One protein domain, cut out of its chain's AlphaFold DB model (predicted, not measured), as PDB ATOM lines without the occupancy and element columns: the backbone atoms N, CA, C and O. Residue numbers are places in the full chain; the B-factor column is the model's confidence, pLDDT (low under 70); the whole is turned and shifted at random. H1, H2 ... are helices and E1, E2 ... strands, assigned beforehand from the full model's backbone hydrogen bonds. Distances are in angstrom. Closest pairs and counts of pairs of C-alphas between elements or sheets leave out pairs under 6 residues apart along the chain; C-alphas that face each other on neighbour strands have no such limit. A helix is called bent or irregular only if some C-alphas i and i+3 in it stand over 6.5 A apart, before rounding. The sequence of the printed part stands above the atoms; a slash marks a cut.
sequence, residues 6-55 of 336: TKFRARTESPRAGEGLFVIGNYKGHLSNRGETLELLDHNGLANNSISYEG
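What this domain is: This is residues 6 to 55 of the 336 residues of the protein "LTD domain-containing protein" of Verrucomicrobiales bacterium (UniProt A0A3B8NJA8). With little regular structure, the model is a hairpin of two long strands, E1 and E2, from which an irregular stretch, residues 10 to 34, winds away to the short helix H1 near the opposite end. The printed part has 50 residues, with one named helix and two named strands in the order H1, E1, E2. The class is mixed, with 19 residues in named elements. The whole is loose, with a radius of gyration of the C-alphas of 13.1 A and spans of 35 by 24 by 14 A.

How they stand to each other: E1, residues 35 to 41, and E2, residues 47 to 54, form an antiparallel hairpin with 167 degrees between their directions. C-alphas 37 and 52, 4.2 A apart, face each other. N 38 and O 51, at 2.8 A, and N 51 and O 38, at 2.9 A, are within hydrogen-bond range. H1, residues 6 to 9, is apart from E2; it is too short for an O i to N i+4 pair, and its one O i to N i+3 pair is within range.

Where its parts are: E1 is 19.0 A long, beginning at C-alpha 35 (206.137, 6.831, 41.399). E2 is 20.1 A long, ending at C-alpha 54 (202.941, 6.224, 44.764). H1 begins at C-alpha 6 (203.513, 2.403, 15.696) and is 5.2 A long.

The domain as a whole: The C-alphas farthest apart, of Thr 12 and Glu 54, are 35.0 A apart. The printed part has no cut. The link from H1 to E1 is long, with 25 residues; that from E1 to E2 is tight. The mean pLDDT of the printed part is 72.1, and 16 residues, among them 20 to 31, are under 70.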
ATOM      1  N   THR A   6     203.594   2.824  17.101       71.06
ATOM      2  CA  THR A   6     203.513   2.403  15.696       71.06
ATOM      3  C   THR A   6     203.362   0.888  15.579       71.06
ATOM      4  O   THR A   6     202.435   0.422  14.923       71.06
ATOM      5  N   LYS A   7     204.191   0.112  16.293       72.44
ATOM      6  CA  LYS A   7     204.067  -1.354  16.359       72.44
ATOM      7  C   LYS A   7     202.728  -1.787  16.955       72.44
ATOM      8  O   LYS A   7     202.104  -2.698  16.429       72.44
ATOM      9  N   PHE A   8     202.256  -1.116  18.010       70.38
ATOM     10  CA  PHE A   8     200.949  -1.422  18.601       70.38
ATOM     11  C   PHE A   8     199.801  -1.208  17.607       70.38
ATOM     12  O   PHE A   8     198.918  -2.050  17.489       70.38
ATOM     13  N   ARG A   9     199.830  -0.105  16.850       70.69
ATOM     14  CA  ARG A   9     198.814   0.192  15.827       70.69
ATOM     15  C   ARG A   9     198.842  -0.789  14.651       70.69
ATOM     16  O   ARG A   9     197.809  -0.983  14.022       70.69
ATOM     17  N   ALA A  10     199.986  -1.409  14.376       76.12
ATOM     18  CA  ALA A  10     200.168  -2.367  13.288       76.12
ATOM     19  C   ALA A  10     199.782  -3.821  13.643       76.12
ATOM     20  O   ALA A  10     199.978  -4.718  12.825       76.12
ATOM     21  N   ARG A  11     199.257  -4.082  14.850       76.19
ATOM     22  CA  ARG A  11     198.843  -5.428  15.280       76.19
ATOM     23  C   ARG A  11     197.697  -5.977  14.424       76.19
ATOM     24  O   ARG A  11     196.734  -5.271  14.131       76.19
ATOM     25  N   THR A  12     197.772  -7.266  14.099       80.38
ATOM     26  CA  THR A  12     196.707  -8.019  13.413       80.38
ATOM     27  C   THR A  12     195.677  -8.615  14.375       80.38
ATOM     28  O   THR A  12     194.588  -8.983  13.942       80.38
ATOM     29  N   GLU A  13     195.997  -8.672  15.670       76.12
ATOM     30  CA  GLU A  13     195.132  -9.188  16.733       76.12
ATOM     31  C   GLU A  13     194.694  -8.076  17.689       76.12
ATOM     32  O   GLU A  13     195.512  -7.234  18.088       76.12
ATOM     33  N   SER A  14     193.417  -8.104  18.080       67.44
ATOM     34  CA  SER A  14     192.832  -7.140  19.011       67.44
ATOM     35  C   SER A  14     193.607  -7.100  20.345       67.44
ATOM     36  O   SER A  14     194.055  -8.142  20.831       67.44
ATOM     37  N   PRO A  15     193.797  -5.917  20.957       66.19
ATOM     38  CA  PRO A  15     193.351  -4.614  20.465       66.19
ATOM     39  C   PRO A  15     194.150  -4.118  19.236       66.19
ATOM     40  O   PRO A  15     195.382  -4.095  19.275       66.19
ATOM     41  N   ARG A  16     193.457  -3.711  18.156       70.12
ATOM     42  CA  ARG A  16     194.039  -3.229  16.875       70.12
ATOM     43  C   ARG A  16     193.603  -1.802  16.521       70.12
ATOM     44  O   ARG A  16     192.685  -1.238  17.118       70.12
ATOM     45  N   ALA A  17     194.262  -1.199  15.527       57.47
ATOM     46  CA  ALA A  17     193.865   0.111  15.011       57.47
ATOM     47  C   ALA A  17     192.400   0.100  14.524       57.47
ATOM     48  O   ALA A  17     191.996  -0.791  13.780       57.47
ATOM     49  N   GLY A  18     191.614   1.093  14.954       64.06
ATOM     50  CA  GLY A  18     190.194   1.238  14.600       64.06
ATOM     51  C   GLY A  18     189.195   0.759  15.660       64.06
ATOM     52  O   GLY A  18     188.014   1.056  15.534       64.06
ATOM     53  N   GLU A  19     189.639   0.101  16.735       77.56
ATOM     54  CA  GLU A  19     188.751  -0.385  17.814       77.56
ATOM     55  C   GLU A  19     188.457   0.669  18.900       77.56
ATOM     56  O   GLU A  19     187.897   0.354  19.943       77.56
ATOM     57  N   GLY A  20     188.835   1.933  18.673       59.69
ATOM     58  CA  GLY A  20     188.537   3.045  19.588       59.69
ATOM     59  C   GLY A  20     189.260   2.983  20.940       59.69
ATOM     60  O   GLY A  20     188.905   3.716  21.856       59.69
ATOM     61  N   LEU A  21     190.269   2.118  21.079       61.94
ATOM     62  CA  LEU A  21     191.020   1.944  22.320       61.94
ATOM     63  C   LEU A  21     192.156   2.969  22.437       61.94
ATOM     64  O   LEU A  21     192.931   3.178  21.498       61.94
ATOM     65  N   PHE A  22     192.271   3.592  23.611       61.59
ATOM     66  CA  PHE A  22     193.334   4.547  23.919       61.59
ATOM     67  C   PHE A  22     194.681   3.836  24.102       61.59
ATOM     68  O   PHE A  22     194.801   2.865  24.849       61.59
ATOM     69  N   VAL A  23     195.718   4.349  23.435       56.97
ATOM     70  CA  VAL A  23     197.093   3.841  23.534       56.97
ATOM     71  C   VAL A  23     197.979   4.919  24.134       56.97
ATOM     72  O   VAL A  23     198.403   5.838  23.429       56.97
ATOM     73  N   ILE A  24     198.283   4.770  25.419       59.03
ATOM     74  CA  ILE A  24     199.335   5.523  26.110       59.03
ATOM     75  C   ILE A  24     200.688   4.926  25.685       59.03
ATOM     76  O   ILE A  24     200.826   3.698  25.660       59.03
ATOM     77  N   GLY A  25     201.660   5.747  25.283       54.53
ATOM     78  CA  GLY A  25     202.950   5.274  24.768       54.53
ATOM     79  C   GLY A  25     204.057   6.324  24.816       54.53
ATOM     80  O   GLY A  25     203.810   7.425  25.287       54.53
ATOM     81  N   ASN A  26     205.246   5.965  24.316       51.34
ATOM     82  CA  ASN A  26     206.542   6.618  24.596       51.34
ATOM     83  C   ASN A  26     207.017   6.472  26.056       51.34
ATOM     84  O   ASN A  26     207.852   7.243  26.509       51.34
ATOM     85  N   TYR A  27     206.514   5.472  26.786       61.84
ATOM     86  CA  TYR A  27     207.095   5.092  28.076       61.84
ATOM     87  C   TYR A  27     208.314   4.185  27.843       61.84
ATOM     88  O   TYR A  27     208.315   3.405  26.885       61.84
ATOM     89  N   LYS A  28     209.325   4.253  28.722       59.72
ATOM     90  CA  LYS A  28     210.610   3.524  28.620       59.72
ATOM     91  C   LYS A  28     210.491   1.985  28.735       59.72
ATOM     92  O   LYS A  28     211.491   1.289  28.800       59.72
ATOM     93  N   GLY A  29     209.281   1.419  28.720       61.78
ATOM     94  CA  GLY A  29     209.048  -0.026  28.850       61.78
ATOM     95  C   GLY A  29     208.738  -0.490  30.277       61.78
ATOM     96  O   GLY A  29     208.264  -1.612  30.442       61.78
ATOM     97  N   HIS A  30     208.864   0.392  31.271       64.44
ATOM     98  CA  HIS A  30     208.489   0.179  32.672       64.44
ATOM     99  C   HIS A  30     207.859   1.446  33.275       64.44
ATOM    100  O   HIS A  30     207.898   2.511  32.658       64.44
ATOM    101  N   LEU A  31     207.198   1.285  34.423       69.31
ATOM    102  CA  LEU A  31     206.743   2.375  35.285       69.31
ATOM    103  C   LEU A  31     207.862   2.687  36.292       69.31
ATOM    104  O   LEU A  31     208.542   1.767  36.745       69.31
ATOM    105  N   SER A  32     208.046   3.958  36.646       74.19
ATOM    106  CA  SER A  32     208.987   4.383  37.692       74.19
ATOM    107  C   SER A  32     208.711   3.713  39.047       74.19
ATOM    108  O   SER A  32     207.689   3.943  39.688       74.19
ATOM    109  N   ASN A  33     209.683   2.989  39.603       74.25
ATOM    110  CA  ASN A  33     209.552   2.454  40.967       74.25
ATOM    111  C   ASN A  33     209.484   3.551  42.048       74.25
ATOM    112  O   ASN A  33     209.094   3.271  43.180       74.25
ATOM    113  N   ARG A  34     209.807   4.807  41.699       79.38
ATOM    114  CA  ARG A  34     209.694   5.991  42.569       79.38
ATOM    115  C   ARG A  34     208.309   6.646  42.535       79.38
ATOM    116  O   ARG A  34     208.071   7.568  43.305       79.38
ATOM    117  N   GLY A  35     207.409   6.173  41.676       80.88
ATOM    118  CA  GLY A  35     206.137   6.831  41.399       80.88
ATOM    119  C   GLY A  35     206.261   7.791  40.226       80.88
ATOM    120  O   GLY A  35     207.350   8.275  39.909       80.88
ATOM    121  N   GLU A  36     205.141   8.047  39.560       77.44
ATOM    122  CA  GLU A  36     205.021   9.091  38.541       77.44
ATOM    123  C   GLU A  36     203.547   9.476  38.338       77.44
ATOM    124  O   GLU A  36     202.624   8.756  38.740       77.44
ATOM    125  N   THR A  37     203.331  10.611  37.672       81.19
ATOM    126  CA  THR A  37     202.014  11.009  37.169       81.19
ATOM    127  C   THR A  37     201.935  10.684  35.687       81.19
ATOM    128  O   THR A  37     202.673  11.229  34.871       81.19
ATOM    129  N   LEU A  38     201.004   9.807  35.330       77.56
ATOM    130  CA  LEU A  38     200.680   9.496  33.949       77.56
ATOM    131  C   LEU A  38     199.603  10.467  33.469       77.56
ATOM    132  O   LEU A  38     198.452  10.387  33.903       77.56
ATOM    133  N   GLU A  39     199.966  11.366  32.557       77.44
ATOM    134  CA  GLU A  39     199.029  12.299  31.932       77.44
ATOM    135  C   GLU A  39     198.517  11.773  30.586       77.44
ATOM    136  O   GLU A  39     199.265  11.332  29.709       77.44
ATOM    137  N   LEU A  40     197.202  11.844  30.404       72.69
ATOM    138  CA  LEU A  40     196.534  11.603  29.138       72.69
ATOM    139  C   LEU A  40     196.387  12.930  28.402       72.69
ATOM    140  O   LEU A  40     195.510  13.724  28.738       72.69
ATOM    141  N   LEU A  41     197.201  13.140  27.371       73.31
ATOM    142  CA  LEU A  41     197.112  14.316  26.505       73.31
ATOM    143  C   LEU A  41     196.188  14.059  25.302       73.31
ATOM    144  O   LEU A  41     196.156  12.953  24.749       73.31
ATOM    145  N   ASP A  42     195.445  15.081  24.877       73.50
ATOM    146  CA  ASP A  42     194.673  15.070  23.635       73.50
ATOM    147  C   ASP A  42     195.571  15.259  22.391       73.50
ATOM    148  O   ASP A  42     196.801  15.315  22.470       73.50
ATOM    149  N   HIS A  43     194.967  15.343  21.200       76.06
ATOM    150  CA  HIS A  43     195.728  15.500  19.955       76.06
ATOM    151  C   HIS A  43     196.430  16.865  19.813       76.06
ATOM    152  O   HIS A  43     197.257  17.016  18.914       76.06
ATOM    153  N   ASN A  44     196.091  17.843  20.655       79.31
ATOM    154  CA  ASN A  44     196.704  19.168  20.720       79.31
ATOM    155  C   ASN A  44     197.740  19.273  21.853       79.31
ATOM    156  O   ASN A  44     198.325  20.336  22.032       79.31
ATOM    157  N   GLY A  45     197.974  18.192  22.608       73.19
ATOM    158  CA  GLY A  45     198.888  18.179  23.750       73.19
ATOM    159  C   GLY A  45     198.275  18.704  25.051       73.19
ATOM    160  O   GLY A  45     199.010  18.922  26.008       73.19
ATOM    161  N   LEU A  46     196.955  18.905  25.114       78.81
ATOM    162  CA  LEU A  46     196.275  19.345  26.332       78.81
ATOM    163  C   LEU A  46     195.963  18.151  27.234       78.81
ATOM    164  O   LEU A  46     195.400  17.155  26.776       78.81
ATOM    165  N   ALA A  47     196.293  18.258  28.521       79.81
ATOM    166  CA  ALA A  47     195.975  17.231  29.504       79.81
ATOM    167  C   ALA A  47     194.456  17.093  29.686       79.81
ATOM    168  O   ALA A  47     193.757  18.044  30.028       79.81
ATOM    169  N   ASN A  48     193.950  15.887  29.445       81.38
ATOM    170  CA  ASN A  48     192.544  15.519  29.574       81.38
ATOM    171  C   ASN A  48     192.278  14.760  30.884       81.38
ATOM    172  O   ASN A  48     191.222  14.903  31.492       81.38
ATOM    173  N   ASN A  49     193.227  13.930  31.319       81.06
ATOM    174  CA  ASN A  49     193.131  13.184  32.570       81.06
ATOM    175  C   ASN A  49     194.531  12.864  33.101       81.06
ATOM    176  O   ASN A  49     195.485  12.841  32.326       81.06
ATOM    177  N   SER A  50     194.653  12.565  34.386       83.06
ATOM    178  CA  SER A  50     195.902  12.092  34.974       83.06
ATOM    179  C   SER A  50     195.641  11.014  36.019       83.06
ATOM    180  O   SER A  50     194.580  10.960  36.643       83.06
ATOM    181  N   ILE A  51     196.606  10.116  36.186       81.56
ATOM    182  CA  ILE A  51     196.656   9.187  37.312       81.56
ATOM    183  C   ILE A  51     198.060   9.213  37.897       81.56
ATOM    184  O   ILE A  51     199.039   9.090  37.165       81.56
ATOM    185  N   SER A  52     198.149   9.353  39.211       83.94
ATOM    186  CA  SER A  52     199.402   9.224  39.948       83.94
ATOM    187  C   SER A  52     199.395   7.898  40.691       83.94
ATOM    188  O   SER A  52     198.357   7.483  41.216       83.94
ATOM    189  N   TYR A  53     200.541   7.231  40.733       82.62
ATOM    190  CA  TYR A  53     200.761   6.144  41.676       82.62
ATOM    191  C   TYR A  53     201.974   6.467  42.535       82.62
ATOM    192  O   TYR A  53     202.986   6.980  42.056       82.62
ATOM    193  N   GLU A  54     201.842   6.152  43.816       81.94
ATOM    194  CA  GLU A  54     202.941   6.224  44.764       81.94
ATOM    195  C   GLU A  54     203.862   5.036  44.495       81.94
ATOM    196  O   GLU A  54     203.430   3.878  44.531       81.94
ATOM    197  N   GLY A  55     205.120   5.316  44.166       83.12
ATOM    198  CA  GLY A  55     206.131   4.273  44.076       83.12
ATOM    199  C   GLY A  55     206.536   3.775  45.455       83.12
ATOM    200  O   GLY A  55     206.322   4.435  46.470       83.12
TER     201      GLY A  55